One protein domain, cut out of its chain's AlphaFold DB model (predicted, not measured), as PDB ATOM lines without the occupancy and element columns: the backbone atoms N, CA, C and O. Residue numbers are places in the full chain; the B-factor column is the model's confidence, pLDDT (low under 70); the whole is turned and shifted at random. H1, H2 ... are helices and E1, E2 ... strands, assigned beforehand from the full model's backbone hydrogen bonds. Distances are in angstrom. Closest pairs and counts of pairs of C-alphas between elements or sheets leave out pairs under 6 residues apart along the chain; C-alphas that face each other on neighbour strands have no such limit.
ATOM      1  N   THR A  78      41.066  12.942  14.185       86.94
ATOM      2  CA  THR A  78      41.765  12.857  12.909       86.94
ATOM      3  C   THR A  78      42.641  14.092  12.790       86.94
ATOM      4  O   THR A  78      42.416  15.080  13.491       86.94
ATOM      5  N   GLU A  79      43.509  14.102  11.780       87.94
ATOM      6  CA  GLU A  79      44.302  15.274  11.425       87.94
ATOM      7  C   GLU A  79      43.493  16.585  11.386       87.94
ATOM      8  O   GLU A  79      42.314  16.636  11.005       87.94
ATOM      9  N   GLY A  80      44.151  17.671  11.787       88.00
ATOM     10  CA  GLY A  80      43.543  18.983  11.966       88.00
ATOM     11  C   GLY A  80      42.847  19.135  13.321       88.00
ATOM     12  O   GLY A  80      43.464  19.014  14.372       88.00
ATOM     13  N   VAL A  81      41.567  19.520  13.305       88.38
ATOM     14  CA  VAL A  81      40.819  19.939  14.513       88.38
ATOM     15  C   VAL A  81      39.718  18.967  14.932       88.38
ATOM     16  O   VAL A  81      38.994  19.229  15.894       88.38
ATOM     17  N   THR A  82      39.520  17.886  14.183       90.38
ATOM     18  CA  THR A  82      38.408  16.961  14.409       90.38
ATOM     19  C   THR A  82      38.612  16.215  15.725       90.38
ATOM     20  O   THR A  82      39.679  15.673  15.981       90.38
ATOM     21  N   GLY A  83      37.595  16.201  16.589       89.81
ATOM     22  CA  GLY A  83      37.639  15.524  17.891       89.81
ATOM     23  C   GLY A  83      38.353  16.294  19.006       89.81
ATOM     24  O   GLY A  83      38.076  16.049  20.181       89.81
ATOM     25  N   PHE A  84      39.205  17.272  18.679       90.62
ATOM     26  CA  PHE A  84      39.907  18.097  19.669       90.62
ATOM     27  C   PHE A  84      38.968  18.850  20.627       90.62
ATOM     28  O   PHE A  84      39.247  18.851  21.825       90.62
ATOM     29  N   PRO A  85      37.849  19.460  20.185       93.56
ATOM     30  CA  PRO A  85      36.923  20.118  21.106       93.56
ATOM     31  C   PRO A  85      36.366  19.172  22.178       93.56
ATOM     32  O   PRO A  85      36.265  19.541  23.349       93.56
ATOM     33  N   GLU A  86      36.014  17.943  21.798       94.94
ATOM     34  CA  GLU A  86      35.507  16.934  22.722       94.94
ATOM     35  C   GLU A  86      36.596  16.386  23.646       94.94
ATOM     36  O   GLU A  86      36.320  16.127  24.816       94.94
ATOM     37  N   ILE A  87      37.819  16.234  23.138       93.38
ATOM     38  CA  ILE A  87      38.998  15.848  23.921       93.38
ATOM     39  C   ILE A  87      39.297  16.898  24.989       93.38
ATOM     40  O   ILE A  87      39.343  16.558  26.165       93.38
ATOM     41  N   VAL A  88      39.401  18.173  24.605       94.94
ATOM     42  CA  VAL A  88      39.653  19.282  25.539       94.94
ATOM     43  C   VAL A  88      38.588  19.312  26.630       94.94
ATOM     44  O   VAL A  88      38.905  19.362  27.813       94.94
ATOM     45  N   LYS A  89      37.312  19.175  26.254       96.44
ATOM     46  CA  LYS A  89      36.209  19.102  27.218       96.44
ATOM     47  C   LYS A  89      36.336  17.906  28.172       96.44
ATOM     48  O   LYS A  89      35.954  18.007  29.338       96.44
ATOM     49  N   ALA A  90      36.814  16.763  27.688       96.25
ATOM     50  CA  ALA A  90      37.026  15.579  28.509       96.25
ATOM     51  C   ALA A  90      38.206  15.749  29.480       96.25
ATOM     52  O   ALA A  90      38.063  15.417  30.658       96.25
ATOM     53  N   GLU A  91      39.322  16.314  29.019       94.88
ATOM     54  CA  GLU A  91      40.484  16.643  29.850       94.88
ATOM     55  C   GLU A  91      40.110  17.644  30.944       94.88
ATOM     56  O   GLU A  91      40.302  17.363  32.127       94.88
ATOM     57  N   GLU A  92      39.472  18.759  30.575       96.00
ATOM     58  CA  GLU A  92      38.973  19.756  31.524       96.00
ATOM     59  C   GLU A  92      38.021  19.126  32.548       96.00
ATOM     60  O   GLU A  92      38.078  19.455  33.730       96.00
ATOM     61  N   TYR A  93      37.149  18.199  32.136       97.31
ATOM     62  CA  TYR A  93      36.256  17.514  33.069       97.31
ATOM     63  C   TYR A  93      37.035  16.690  34.103       97.31
ATOM     64  O   TYR A  93      36.754  16.798  35.296       97.31
ATOM     65  N   VAL A  94      38.005  15.885  33.665       97.00
ATOM     66  CA  VAL A  94      38.828  15.040  34.548       97.00
ATOM     67  C   VAL A  94      39.640  15.889  35.519       97.00
ATOM     68  O   VAL A  94      39.656  15.585  36.714       97.00
ATOM     69  N   VAL A  95      40.261  16.960  35.019       96.00
ATOM     70  CA  VAL A  95      41.077  17.883  35.816       96.00
ATOM     71  C   VAL A  95      40.218  18.598  36.859       96.00
ATOM     72  O   VAL A  95      40.496  18.496  38.054       96.00
ATOM     73  N   ASN A  96      39.115  19.229  36.443       96.50
ATOM     74  CA  ASN A  96      38.247  20.005  37.338       96.50
ATOM     75  C   ASN A  96      37.528  19.154  38.399       96.50
ATOM     76  O   ASN A  96      37.133  19.670  39.441       96.50
ATOM     77  N   HIS A  97      37.331  17.859  38.140       96.62
ATOM     78  CA  HIS A  97      36.717  16.933  39.097       96.62
ATOM     79  C   HIS A  97      37.749  16.108  39.879       96.62
ATOM     80  O   HIS A  97      37.349  15.231  40.648       96.62
ATOM     81  N   HIS A  98      39.049  16.374  39.703       95.69
ATOM     82  CA  HIS A  98      40.150  15.668  40.364       95.69
ATOM     83  C   HIS A  98      40.058  14.140  40.215       95.69
ATOM     84  O   HIS A  98      40.190  13.392  41.184       95.69
ATOM     85  N   LEU A  99      39.768  13.669  38.998       95.38
ATOM     86  CA  LEU A  99      39.496  12.251  38.738       95.38
ATOM     87  C   LEU A  99      40.747  11.423  38.412       95.38
ATOM     88  O   LEU A  99      40.639  10.203  38.295       95.38
ATOM     89  N   GLY A 100      41.915  12.054  38.283       91.19
ATOM     90  CA  GLY A 100      43.178  11.359  38.057       91.19
ATOM     91  C   GLY A 100      44.395  12.249  38.289       91.19
ATOM     92  O   GLY A 100      44.322  13.466  38.144       91.19
ATOM     93  N   ASP A 101      45.516  11.612  38.627       93.31
ATOM     94  CA  ASP A 101      46.818  12.266  38.817       93.31
ATOM     95  C   ASP A 101      47.646  12.309  37.516       93.31
ATOM     96  O   ASP A 101      48.587  13.094  37.378       93.31
ATOM     97  N   LEU A 102      47.305  11.446  36.552       93.75
ATOM     98  CA  LEU A 102      47.994  11.289  35.275       93.75
ATOM     99  C   LEU A 102      46.985  11.052  34.146       93.75
ATOM    100  O   LEU A 102      46.090  10.217  34.274       93.75
ATOM    101  N   ILE A 103      47.170  11.757  33.033       94.44
ATOM    102  CA  ILE A 103      46.453  11.562  31.772       94.44
ATOM    103  C   ILE A 103      47.451  10.993  30.765       94.44
ATOM    104  O   ILE A 103      48.471  11.619  30.480       94.44
ATOM    105  N   SER A 104      47.159   9.806  30.235       92.56
ATOM    106  CA  SER A 104      47.873   9.227  29.096       92.56
ATOM    107  C   SER A 104      47.010   9.387  27.855       92.56
ATOM    108  O   SER A 104      45.824   9.062  27.901       92.56
ATOM    109  N   GLN A 105      47.593   9.889  26.771       89.38
ATOM    110  CA  GLN A 105      46.898  10.090  25.506       89.38
ATOM    111  C   GLN A 105      47.737   9.621  24.315       89.38
ATOM    112  O   GLN A 105      48.887  10.027  24.132       89.38
ATOM    113  N   SER A 106      47.118   8.792  23.481       85.38
ATOM    114  CA  SER A 106      47.706   8.229  22.263       85.38
ATOM    115  C   SER A 106      47.094   8.881  21.020       85.38
ATOM    116  O   SER A 106      46.689   8.213  20.077       85.38
ATOM    117  N   PHE A 107      46.998  10.213  21.028       82.19
ATOM    118  CA  PHE A 107      46.543  10.998  19.882       82.19
ATOM    119  C   PHE A 107      47.418  12.226  19.666       82.19
ATOM    120  O   PHE A 107      48.015  12.769  20.598       82.19
ATOM    121  N   SER A 108      47.490  12.669  18.419       82.62
ATOM    122  CA  SER A 108      48.078  13.943  18.028       82.62
ATOM    123  C   SER A 108      47.716  14.210  16.574       82.62
ATOM    124  O   SER A 108      47.708  13.286  15.769       82.62
ATOM    125  N   ALA A 109      47.522  15.479  16.234       86.44
ATOM    126  CA  ALA A 109      47.459  15.928  14.851       86.44
ATOM    127  C   ALA A 109      48.762  16.645  14.495       86.44
ATOM    128  O   ALA A 109      49.344  17.352  15.326       86.44
ATOM    129  N   THR A 110      49.212  16.505  13.257       89.06
ATOM    130  CA  THR A 110      50.401  17.174  12.732       89.06
ATOM    131  C   THR A 110      50.277  18.692  12.888       89.06
ATOM    132  O   THR A 110      49.291  19.294  12.484       89.06
ATOM    133  N   GLU A 111      51.276  19.375  13.455       87.06
ATOM    134  CA  GLU A 111      51.163  20.809  13.782       87.06
ATOM    135  C   GLU A 111      50.830  21.686  12.554       87.06
ATOM    136  O   GLU A 111      50.138  22.700  12.666       87.06
ATOM    137  N   GLN A 112      51.268  21.265  11.366       90.38
ATOM    138  CA  GLN A 112      51.032  21.926  10.082       90.38
ATOM    139  C   GLN A 112      49.598  21.762   9.549       90.38
ATOM    140  O   GLN A 112      49.211  22.501   8.646       90.38
ATOM    141  N   THR A 113      48.792  20.836  10.082       91.06
ATOM    142  CA  THR A 113      47.380  20.679   9.683       91.06
ATOM    143  C   THR A 113      46.470  21.720  10.346       91.06
ATOM    144  O   THR A 113      45.317  21.896   9.947       91.06
ATOM    145  N   PHE A 114      47.011  22.513  11.280       90.12
ATOM    146  CA  PHE A 114      46.358  23.691  11.845       90.12
ATOM    147  C   PHE A 114      46.645  24.943  11.009       90.12
ATOM    148  O   PHE A 114      47.785  25.314  10.744       90.12
ATOM    149  N   THR A 115      45.589  25.671  10.660       91.00
ATOM    150  CA  THR A 115      45.662  26.926   9.891       91.00
ATOM    151  C   THR A 115      45.980  28.152  10.750       91.00
ATOM    152  O   THR A 115      46.350  29.200  10.223       91.00
ATOM    153  N   SER A 116      45.816  28.061  12.075       90.62
ATOM    154  CA  SER A 116      46.175  29.132  13.010       90.62
ATOM    155  C   SER A 116      46.342  28.622  14.441       90.62
ATOM    156  O   SER A 116      45.724  27.638  14.842       90.62
ATOM    157  N   TYR A 117      47.094  29.368  15.256       86.69
ATOM    158  CA  TYR A 117      47.262  29.071  16.683       86.69
ATOM    159  C   TYR A 117      45.935  29.018  17.457       86.69
ATOM    160  O   TYR A 117      45.815  28.273  18.424       86.69
ATOM    161  N   ALA A 118      44.910  29.762  17.023       90.56
ATOM    162  CA  ALA A 118      43.597  29.750  17.668       90.56
ATOM    163  C   ALA A 118      42.964  28.348  17.702       90.56
ATOM    164  O   ALA A 118      42.199  28.053  18.614       90.56
ATOM    165  N   GLN A 119      43.314  27.478  16.750       89.88
ATOM    166  CA  GLN A 119      42.834  26.098  16.705       89.88
ATOM    167  C   GLN A 119      43.549  25.179  17.712       89.88
ATOM    168  O   GLN A 119      42.981  24.176  18.123       89.88
ATOM    169  N   GLN A 120      44.762  25.536  18.144       88.88
ATOM    170  CA  GLN A 120      45.556  24.779  19.121       88.88
ATOM    171  C   GLN A 120      45.456  25.358  20.541       88.88
ATOM    172  O   GLN A 120      45.763  24.685  21.524       88.88
ATOM    173  N   ALA A 121      45.041  26.623  20.662       91.44
ATOM    174  CA  ALA A 121      45.003  27.344  21.929       91.44
ATOM    175  C   ALA A 121      44.156  26.656  23.019       91.44
ATOM    176  O   ALA A 121      44.628  26.633  24.156       91.44
ATOM    177  N   PRO A 122      42.975  26.067  22.726       93.00
ATOM    178  CA  PRO A 122      42.200  25.346  23.738       93.00
ATOM    179  C   PRO A 122      42.937  24.121  24.291       93.00
ATOM    180  O   PRO A 122      43.004  23.953  25.502       93.00
ATOM    181  N   LEU A 123      43.576  23.330  23.424       91.00
ATOM    182  CA  LEU A 123      44.359  22.165  23.847       91.00
ATOM    183  C   LEU A 123      45.540  22.578  24.730       91.00
ATOM    184  O   LEU A 123      45.782  22.003  25.787       91.00
ATOM    185  N   ARG A 124      46.237  23.656  24.353       92.00
ATOM    186  CA  ARG A 124      47.302  24.207  25.198       92.00
ATOM    187  C   ARG A 124      46.784  24.658  26.556       92.00
ATOM    188  O   ARG A 124      47.477  24.480  27.556       92.00
ATOM    189  N   ALA A 125      45.616  25.295  26.584       93.69
ATOM    190  CA  ALA A 125      45.007  25.756  27.820       93.69
ATOM    191  C   ALA A 125      44.676  24.576  28.742       93.69
ATOM    192  O   ALA A 125      45.022  24.649  29.916       93.69
ATOM    193  N   ALA A 126      44.137  23.478  28.205       92.81
ATOM    194  CA  ALA A 126      43.874  22.257  28.967       92.81
ATOM    195  C   ALA A 126      45.150  21.670  29.594       92.81
ATOM    196  O   ALA A 126      45.157  21.346  30.779       92.81
ATOM    197  N   TYR A 127      46.270  21.615  28.863       93.75
ATOM    198  CA  TYR A 127      47.536  21.117  29.430       93.75
ATOM    199  C   TYR A 127      48.110  22.037  30.509       93.75
ATOM    200  O   TYR A 127      48.665  21.570  31.504       93.75
ATOM    201  N   LEU A 128      47.984  23.355  30.331       94.62
ATOM    202  CA  LEU A 128      48.391  24.317  31.357       94.62
ATOM    203  C   LEU A 128      47.510  24.214  32.606       94.62
ATOM    204  O   LEU A 128      48.028  24.333  33.716       94.62
ATOM    205  N   ASP A 129      46.212  23.978  32.431       94.50
ATOM    206  CA  ASP A 129      45.268  23.775  33.526       94.50
ATOM    207  C   ASP A 129      45.549  22.470  34.282       94.50
ATOM    208  O   ASP A 129      45.657  22.482  35.509       94.50
ATOM    209  N   ALA A 130      45.792  21.370  33.564       94.12
ATOM    210  CA  ALA A 130      46.230  20.103  34.141       94.12
ATOM    211  C   ALA A 130      47.503  20.285  34.982       94.12
ATOM    212  O   ALA A 130      47.537  19.906  36.153       94.12
ATOM    213  N   PHE A 131      48.516  20.961  34.427       94.06
ATOM    214  CA  PHE A 131      49.755  21.262  35.143       94.06
ATOM    215  C   PHE A 131      49.513  22.104  36.406       94.06
ATOM    216  O   PHE A 131      50.076  21.809  37.461       94.06
ATOM    217  N   ALA A 132      48.658  23.128  36.327       95.38
ATOM    218  CA  ALA A 132      48.307  23.967  37.474       95.38
ATOM    219  C   ALA A 132      47.596  23.180  38.591       95.38
ATOM    220  O   ALA A 132      47.767  23.503  39.768       95.38
ATOM    221  N   HIS A 133      46.861  22.127  38.232       94.94
ATOM    222  CA  HIS A 133      46.198  21.209  39.159       94.94
ATOM    223  C   HIS A 133      47.068  20.015  39.586       94.94
ATOM    224  O   HIS A 133      46.597  19.153  40.325       94.94
ATOM    225  N   GLY A 134      48.337  19.962  39.166       94.88
ATOM    226  CA  GLY A 134      49.258  18.876  39.509       94.88
ATOM    227  C   GLY A 134      49.000  17.565  38.760       94.88
ATOM    228  O   GLY A 134      49.534  16.533  39.156       94.88
ATOM    229  N   VAL A 135      48.212  17.602  37.683       95.56
ATOM    230  CA  VAL A 135      47.943  16.456  36.811       95.56
ATOM    231  C   VAL A 135      49.031  16.377  35.743       95.56
ATOM    232  O   VAL A 135      49.285  17.338  35.016       95.56
ATOM    233  N   THR A 136      49.689  15.224  35.637       93.69
ATOM    234  CA  THR A 136      50.701  14.989  34.596       93.69
ATOM    235  C   THR A 136      50.032  14.546  33.302       93.69
ATOM    236  O   THR A 136      49.256  13.597  33.321       93.69
ATOM    237  N   VAL A 137      50.368  15.168  32.173       92.38
ATOM    238  CA  VAL A 137      49.875  14.748  30.853       92.38
ATOM    239  C   VAL A 137      51.019  14.130  30.047       92.38
ATOM    240  O   VAL A 137      52.068  14.757  29.869       92.38
ATOM    241  N   LEU A 138      50.817  12.894  29.585       91.25
ATOM    242  CA  LEU A 138      51.719  12.148  28.711       91.25
ATOM    243  C   LEU A 138      51.092  12.006  27.324       91.25
ATOM    244  O   LEU A 138      50.002  11.449  27.223       91.25
ATOM    245  N   ALA A 139      51.790  12.438  26.274       88.19
ATOM    246  CA  ALA A 139      51.352  12.252  24.889       88.19
ATOM    247  C   ALA A 139      52.355  11.451  24.055       88.19
ATOM    248  O   ALA A 139      53.572  11.574  24.230       88.19
ATOM    249  N   ALA A 140      51.848  10.660  23.111       84.56
ATOM    250  CA  ALA A 140      52.674  10.008  22.100       84.56
ATOM    251  C   ALA A 140      53.328  11.036  21.150       84.56
ATOM    252  O   ALA A 140      52.751  12.075  20.835       84.56
ATOM    253  N   THR A 141      54.540  10.750  20.658       80.88
ATOM    254  CA  THR A 141      55.233  11.616  19.675       80.88
ATOM    255  C   THR A 141      54.715  11.486  18.239       80.88
ATOM    256  O   THR A 141      55.162  12.244  17.381       80.88
ATOM    257  N   GLY A 142      53.854  10.504  17.964       83.12
ATOM    258  CA  GLY A 142      53.471  10.080  16.614       83.12
ATOM    259  C   GLY A 142      54.273   8.878  16.096       83.12
ATOM    260  O   GLY A 142      55.359   8.568  16.602       83.12
ATOM    261  N   ASP A 143      53.721   8.204  15.082       85.88
ATOM    262  CA  ASP A 143      54.204   6.918  14.549       85.88
ATOM    263  C   ASP A 143      54.976   7.014  13.222       85.88
ATOM    264  O   ASP A 143      55.657   6.060  12.817       85.88
ATOM    265  N   ASP A 144      54.937   8.174  12.563       86.69
ATOM    266  CA  ASP A 144      55.497   8.387  11.220       86.69
ATOM    267  C   ASP A 144      56.916   8.985  11.229       86.69
ATOM    268  O   ASP A 144      57.467   9.440  10.220       86.69
ATOM    269  N   GLY A 145      57.573   8.937  12.389       85.06
ATOM    270  CA  GLY A 145      58.931   9.434  12.562       85.06
ATOM    271  C   GLY A 145      59.002  10.946  12.354       85.06
ATOM    272  O   GLY A 145      58.410  11.703  13.109       85.06
ATOM    273  N   VAL A 146      59.782  11.395  11.368       86.88
ATOM    274  CA  VAL A 146      59.950  12.834  11.084       86.88
ATOM    275  C   VAL A 146      58.962  13.366  10.046       86.88
ATOM    276  O   VAL A 146      58.961  14.564   9.797       86.88
ATOM    277  N   ALA A 147      58.174  12.505   9.402       89.50
ATOM    278  CA  ALA A 147      57.317  12.868   8.277       89.50
ATOM    279  C   ALA A 147      55.864  12.531   8.614       89.50
ATOM    280  O   ALA A 147      55.350  11.514   8.163       89.50
ATOM    281  N   ASN A 148      55.232  13.363   9.444       89.38
ATOM    282  CA  ASN A 148      53.850  13.142   9.874       89.38
ATOM    283  C   ASN A 148      52.836  13.357   8.727       89.38
ATOM    284  O   ASN A 148      53.199  13.965   7.705       89.38
ATOM    285  N   PRO A 149      51.595  12.862   8.875       90.12
ATOM    286  CA  PRO A 149      50.565  12.958   7.847       90.12
ATOM    287  C   PRO A 149      50.150  14.390   7.489       90.12
ATOM    288  O   PRO A 149      50.194  15.318   8.295       90.12
ATOM    289  N   GLU A 150      49.730  14.584   6.241       92.44
ATOM    290  CA  GLU A 150      48.993  15.775   5.823       92.44
ATOM    291  C   GLU A 150      47.522  15.681   6.264       92.44
ATOM    292  O   GLU A 150      47.070  14.671   6.795       92.44
ATOM    293  N   LEU A 151      46.736  16.735   6.015       90.25
ATOM    294  CA  LEU A 151      45.334  16.809   6.449       90.25
ATOM    295  C   LEU A 151      44.457  15.667   5.897       90.25
ATOM    296  O   LEU A 151      43.428  15.347   6.483       90.25
ATOM    297  N   ASP A 152      44.843  15.065   4.769       88.12
ATOM    298  CA  ASP A 152      44.129  13.926   4.187       88.12
ATOM    299  C   ASP A 152      44.389  12.587   4.910       88.12
ATOM    300  O   ASP A 152      43.731  11.597   4.591       88.12
ATOM    301  N   GLY A 153      45.335  12.546   5.860       86.06
ATOM    302  CA  GLY A 153      45.698  11.363   6.650       86.06
ATOM    303  C   GLY A 153      46.380  10.233   5.866       86.06
ATOM    304  O   GLY A 153      46.693   9.187   6.427       86.06
ATOM    305  N   SER A 154      46.612  10.416   4.566       86.94
ATOM    306  CA  SER A 154      47.083   9.391   3.628       86.94
ATOM    307  C   SER A 154      48.415   9.741   2.963       86.94
ATOM    308  O   SER A 154      49.169   8.851   2.558       86.94
ATOM    309  N   THR A 155      48.718  11.031   2.852       91.81
ATOM    310  CA  THR A 155      49.983  11.566   2.360       91.81
ATOM    311  C   THR A 155      50.827  12.067   3.528       91.81
ATOM    312  O   THR A 155      50.301  12.400   4.587       91.81
ATOM    313  N   LEU A 156      52.152  12.063   3.367       93.25
ATOM    314  CA  LEU A 156      53.096  12.506   4.395       93.25
ATOM    315  C   LEU A 156      53.838  13.751   3.919       93.25
ATOM    316  O   LEU A 156      54.261  13.819   2.759       93.25
ATOM    317  N   TYR A 157      54.104  14.676   4.840       91.19
ATOM    318  CA  TYR A 157      54.968  15.815   4.552       91.19
ATOM    319  C   TYR A 157      56.372  15.356   4.128       91.19
ATOM    320  O   TYR A 157      56.988  14.475   4.725       91.19
ATOM    321  N   THR A 158      56.934  16.014   3.111       92.69
ATOM    322  CA  THR A 158      58.300  15.728   2.615       92.69
ATOM    323  C   THR A 158      59.406  16.438   3.405       92.69
ATOM    324  O   THR A 158      60.593  16.275   3.118       92.69
ATOM    325  N   THR A 159      59.024  17.222   4.412       91.38
ATOM    326  CA  THR A 159      59.910  17.956   5.321       91.38
ATOM    327  C   THR A 159      59.689  17.497   6.757       91.38
ATOM    328  O   THR A 159      58.583  17.065   7.064       91.38
ATOM    329  N   PRO A 160      60.682  17.642   7.656       91.19
ATOM    330  CA  PRO A 160      60.493  17.322   9.065       91.19
ATOM    331  C   PRO A 160      59.299  18.066   9.683       91.19
ATOM    332  O   PRO A 160      59.237  19.295   9.599       91.19
ATOM    333  N   THR A 161      58.386  17.332  10.315       90.25
ATOM    334  CA  THR A 161      57.217  17.854  11.040       90.25
ATOM    335  C   THR A 161      57.139  17.268  12.450       90.25
ATOM    336  O   THR A 161      57.880  16.346  12.800       90.25
ATOM    337  N   THR A 162      56.244  17.812  13.272       87.31
ATOM    338  CA  THR A 162      55.995  17.378  14.653       87.31
ATOM    339  C   THR A 162      54.498  17.355  14.941       87.31
ATOM    340  O   THR A 162      53.747  18.145  14.368       87.31
ATOM    341  N   GLY A 163      54.068  16.480  15.852       83.06
ATOM    342  CA  GLY A 163      52.705  16.496  16.381       83.06
ATOM    343  C   GLY A 163      52.431  17.748  17.217       83.06
ATOM    344  O   GLY A 163      53.328  18.298  17.874       83.06
ATOM    345  N   CYS A 164      51.184  18.202  17.207       78.31
ATOM    346  CA  CYS A 164      50.714  19.336  17.985       78.31
ATOM    347  C   CYS A 164      50.951  19.095  19.483       78.31
ATOM    348  O   CYS A 164      50.694  18.016  20.012       78.31
ATOM    349  N   GLY A 165      51.482  20.105  20.173       71.00
ATOM    350  CA  GLY A 165      51.756  20.042  21.609       71.00
ATOM    351  C   GLY A 165      53.094  19.409  22.002       71.00
ATOM    352  O   GLY A 165      53.565  19.666  23.108       71.00
ATOM    353  N   THR A 166      53.773  18.684  21.106       70.94
ATOM    354  CA  THR A 166      55.026  17.968  21.433       70.94
ATOM    355  C   THR A 166      56.196  18.882  21.843       70.94
ATOM    356  O   THR A 166      57.134  18.450  22.508       70.94
ATOM    357  N   GLY A 167      56.144  20.170  21.494       68.12
ATOM    358  CA  GLY A 167      57.118  21.179  21.929       68.12
ATOM    359  C   GLY A 167      56.737  21.947  23.202       68.12
ATOM    360  O   GLY A 167      57.459  22.867  23.592       68.12
ATOM    361  N   TRP A 168      55.590  21.667  23.830       76.69
ATOM    362  CA  TRP A 168      55.087  22.463  24.954       76.69
ATOM    363  C   TRP A 168      55.565  21.906  26.296       76.69
ATOM    364  O   TRP A 168      55.328  20.753  26.620       76.69
ATOM    365  N   ALA A 169      56.167  22.758  27.132       68.88
ATOM    366  CA  ALA A 169      56.751  22.343  28.415       68.88
ATOM    367  C   ALA A 169      55.751  21.749  29.431       68.88
ATOM    368  O   ALA A 169      56.173  21.081  30.368       68.88
ATOM    369  N   ALA A 170      54.450  22.011  29.263       68.00
ATOM    370  CA  ALA A 170      53.388  21.454  30.106       68.00
ATOM    371  C   ALA A 170      52.996  20.013  29.721       68.00
ATOM    372  O   ALA A 170      52.187  19.405  30.412       68.00
ATOM    373  N   LEU A 171      53.563  19.478  28.635       76.19
ATOM    374  CA  LEU A 171      53.294  18.144  28.118       76.19
ATOM    375  C   LEU A 171      54.583  17.319  28.129       76.19
ATOM    376  O   LEU A 171      55.603  17.738  27.580       76.19
ATOM    377  N   ALA A 172      54.546  16.132  28.730       74.12
ATOM    378  CA  ALA A 172      55.632  15.172  28.588       74.12
ATOM    379  C   ALA A 172      55.353  14.272  27.379       74.12
ATOM    380  O   ALA A 172      54.280  13.686  27.265       74.12
ATOM    381  N   VAL A 173      56.325  14.159  26.472       71.69
ATOM    382  CA  VAL A 173      56.152  13.411  25.219       71.69
ATOM    383  C   VAL A 173      56.939  12.108  25.258       71.69
ATOM    384  O   VAL A 173      58.113  12.100  25.636       71.69
ATOM    385  N   ILE A 174      56.298  11.006  24.867       70.62
ATOM    386  CA  ILE A 174      56.850   9.652  24.954       70.62
ATOM    387  C   ILE A 174      57.215   9.134  23.550       70.62
ATOM    388  O   ILE A 174      56.317   8.855  22.754       70.62
ATOM    389  N   PRO A 175      58.518   9.005  23.216       56.47
ATOM    390  CA  PRO A 175      58.966   8.461  21.936       56.47
ATOM    391  C   PRO A 175      59.005   6.926  21.924       56.47
ATOM    392  O   PRO A 175      59.299   6.283  22.934       56.47
ATOM    393  N   GLY A 176      58.834   6.329  20.742       48.75
ATOM    394  CA  GLY A 176      59.055   4.896  20.527       48.75
ATOM    395  C   GLY A 176      60.541   4.507  20.445       48.75
ATOM    396  O   GLY A 176      61.374   5.257  19.936       48.75
ATOM    397  N   CYS A 177      60.894   3.297  20.894       41.19
ATOM    398  CA  CYS A 177      62.249   2.729  20.793       41.19
ATOM    399  C   CYS A 177      62.229   1.262  20.322       41.19
ATOM    400  O   CYS A 177      61.271   0.527  20.551       41.19
ATOM    401  N   ARG A 190      72.126  -6.465  32.975       42.41
ATOM    402  CA  ARG A 190      71.166  -5.449  32.518       42.41
ATOM    403  C   ARG A 190      69.856  -6.132  32.162       42.41
ATOM    404  O   ARG A 190      69.755  -6.787  31.129       42.41
ATOM    405  N   GLY A 191      68.880  -6.036  33.063       31.91
ATOM    406  CA  GLY A 191      67.497  -6.315  32.691       31.91
ATOM    407  C   GLY A 191      67.104  -5.355  31.563       31.91
ATOM    408  O   GLY A 191      67.511  -4.191  31.617       31.91
ATOM    409  N   PRO A 192      66.404  -5.812  30.513       34.56
ATOM    410  CA  PRO A 192      65.864  -4.896  29.520       34.56
ATOM    411  C   PRO A 192      64.909  -3.924  30.223       34.56
ATOM    412  O   PRO A 192      63.982  -4.352  30.904       34.56
ATOM    413  N   LEU A 193      65.189  -2.628  30.096       32.31
ATOM    414  CA  LEU A 193      64.306  -1.548  30.530       32.31
ATOM    415  C   LEU A 193      63.237  -1.336  29.434       32.31
ATOM    416  O   LEU A 193      63.582  -1.365  28.253       32.31
ATOM    417  N   CYS A 194      61.977  -1.218  29.874       27.36
ATOM    418  CA  CYS A 194      60.662  -1.046  29.208       27.36
ATOM    419  C   CYS A 194      60.598  -0.274  27.865       27.36
ATOM    420  O   CYS A 194      61.493   0.516  27.601       27.36
ATOM    421  N   VAL A 195      59.555  -0.308  27.010       47.94
ATOM    422  CA  VAL A 195      58.338  -1.121  26.719       47.94
ATOM    423  C   VAL A 195      57.913  -0.740  25.268       47.94
ATOM    424  O   VAL A 195      58.257   0.334  24.790       47.94
ATOM    425  N   HIS A 196      57.261  -1.692  24.586       28.28
ATOM    426  CA  HIS A 196      56.492  -1.731  23.318       28.28
ATOM    427  C   HIS A 196      56.525  -0.578  22.283       28.28
ATOM    428  O   HIS A 196      56.106   0.542  22.540       28.28
ATOM    429  N   ARG A 197      56.903  -0.925  21.041       28.38
ATOM    430  CA  ARG A 197      56.645  -0.168  19.802       28.38
ATOM    431  C   ARG A 197      55.589  -0.934  19.014       28.38
ATOM    432  O   ARG A 197      55.938  -1.975  18.449       28.38
ATOM    433  N   GLN A 198      54.359  -0.442  18.932       30.77
ATOM    434  CA  GLN A 198      53.391  -0.927  17.950       30.77
ATOM    435  C   GLN A 198      52.652   0.251  17.329       30.77
ATOM    436  O   GLN A 198      52.220   1.159  18.012       30.77
ATOM    437  N   ARG A 199      52.645   0.212  16.001       27.03
ATOM    438  CA  ARG A 199      52.169   1.215  15.059       27.03
ATOM    439  C   ARG A 199      50.649   1.320  15.198       27.03
ATOM    440  O   ARG A 199      49.990   0.330  14.860       27.03
ATOM    441  N   ALA A 200      50.108   2.466  15.606       28.19
ATOM    442  CA  ALA A 200      48.741   2.797  15.238       28.19
ATOM    443  C   ALA A 200      48.730   2.804  13.704       28.19
ATOM    444  O   ALA A 200      49.532   3.460  13.034       28.19
ATOM    445  N   SER A 201      47.963   1.886  13.121       25.44
ATOM    446  CA  SER A 201      47.906   1.791  11.667       25.44
ATOM    447  C   SER A 201      47.206   3.041  11.135       25.44
ATOM    448  O   SER A 201      46.257   3.491  11.772       25.44
ATOM    449  N   PRO A 202      47.640   3.589   9.986       25.36
ATOM    450  CA  PRO A 202      46.867   4.611   9.303       25.36
ATOM    451  C   PRO A 202      45.578   3.922   8.847       25.36
ATOM    452  O   PRO A 202      45.616   3.078   7.947       25.36
ATOM    453  N   TRP A 203      44.483   4.172   9.558       36.19
ATOM    454  CA  TRP A 203      43.151   3.699   9.200       36.19
ATOM    455  C   TRP A 203      42.354   4.847   8.606       36.19
ATOM    456  O   TRP A 203      42.221   5.880   9.297       36.19
TER     457      TRP A 203
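What this domain is: This is residues 78 to 177 and 190 to 203 of the 203 residues of an uncharacterized protein of Trebonia kvetii (UniProt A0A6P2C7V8). Little regular structure: helices H1 and H2 side by side, grazing a small parallel sheet, E1 E2 E3, amid long loops, with residues 190 to 203 as an outlying tail. The 114 printed residues, mixed in class with 37 in named elements, run H1, E1, H2, E2, E3. The whole is compact, radius of gyration of the C-alphas 14.8 A, spanning 47 by 41 by 24 A.

How they stand to each other: H1, residues 84 to 96, touches H2, residues 121 to 132; their closest C-alphas, Val 88 and Leu 123, are 5.8 A apart. They run the same way at a shallow tilt of 18 degrees, and every O i to N i+4 pair in both is within hydrogen-bond range. E1, residues 102 to 105, and E2, residues 136 to 140, are parallel; N 103 and O 136, 2.8 A apart, are within hydrogen-bond range. E3, residues 172 to 174, is parallel to E2, with N 174 and O 139 at 2.9 A. E1, H2, E2 form a strand-helix-strand unit, parallel neighbour strands with a helix between, its crossover right-handed.

Where its parts are: H1, 17.8 A long, begins at C-alpha 84 (39.907, 18.097, 19.669); E3 ends at C-alpha 174 (56.850, 9.652, 24.954).

The domain as a whole: Residues 178 to 189 are cut out, C-alphas 177 and 190 being 16.8 A apart. E1 to H2 and E2 to E3 are long links. The model's confidence is low, with pLDDT under 70, at 20 residues of the printed part, among them residues 190 to 203.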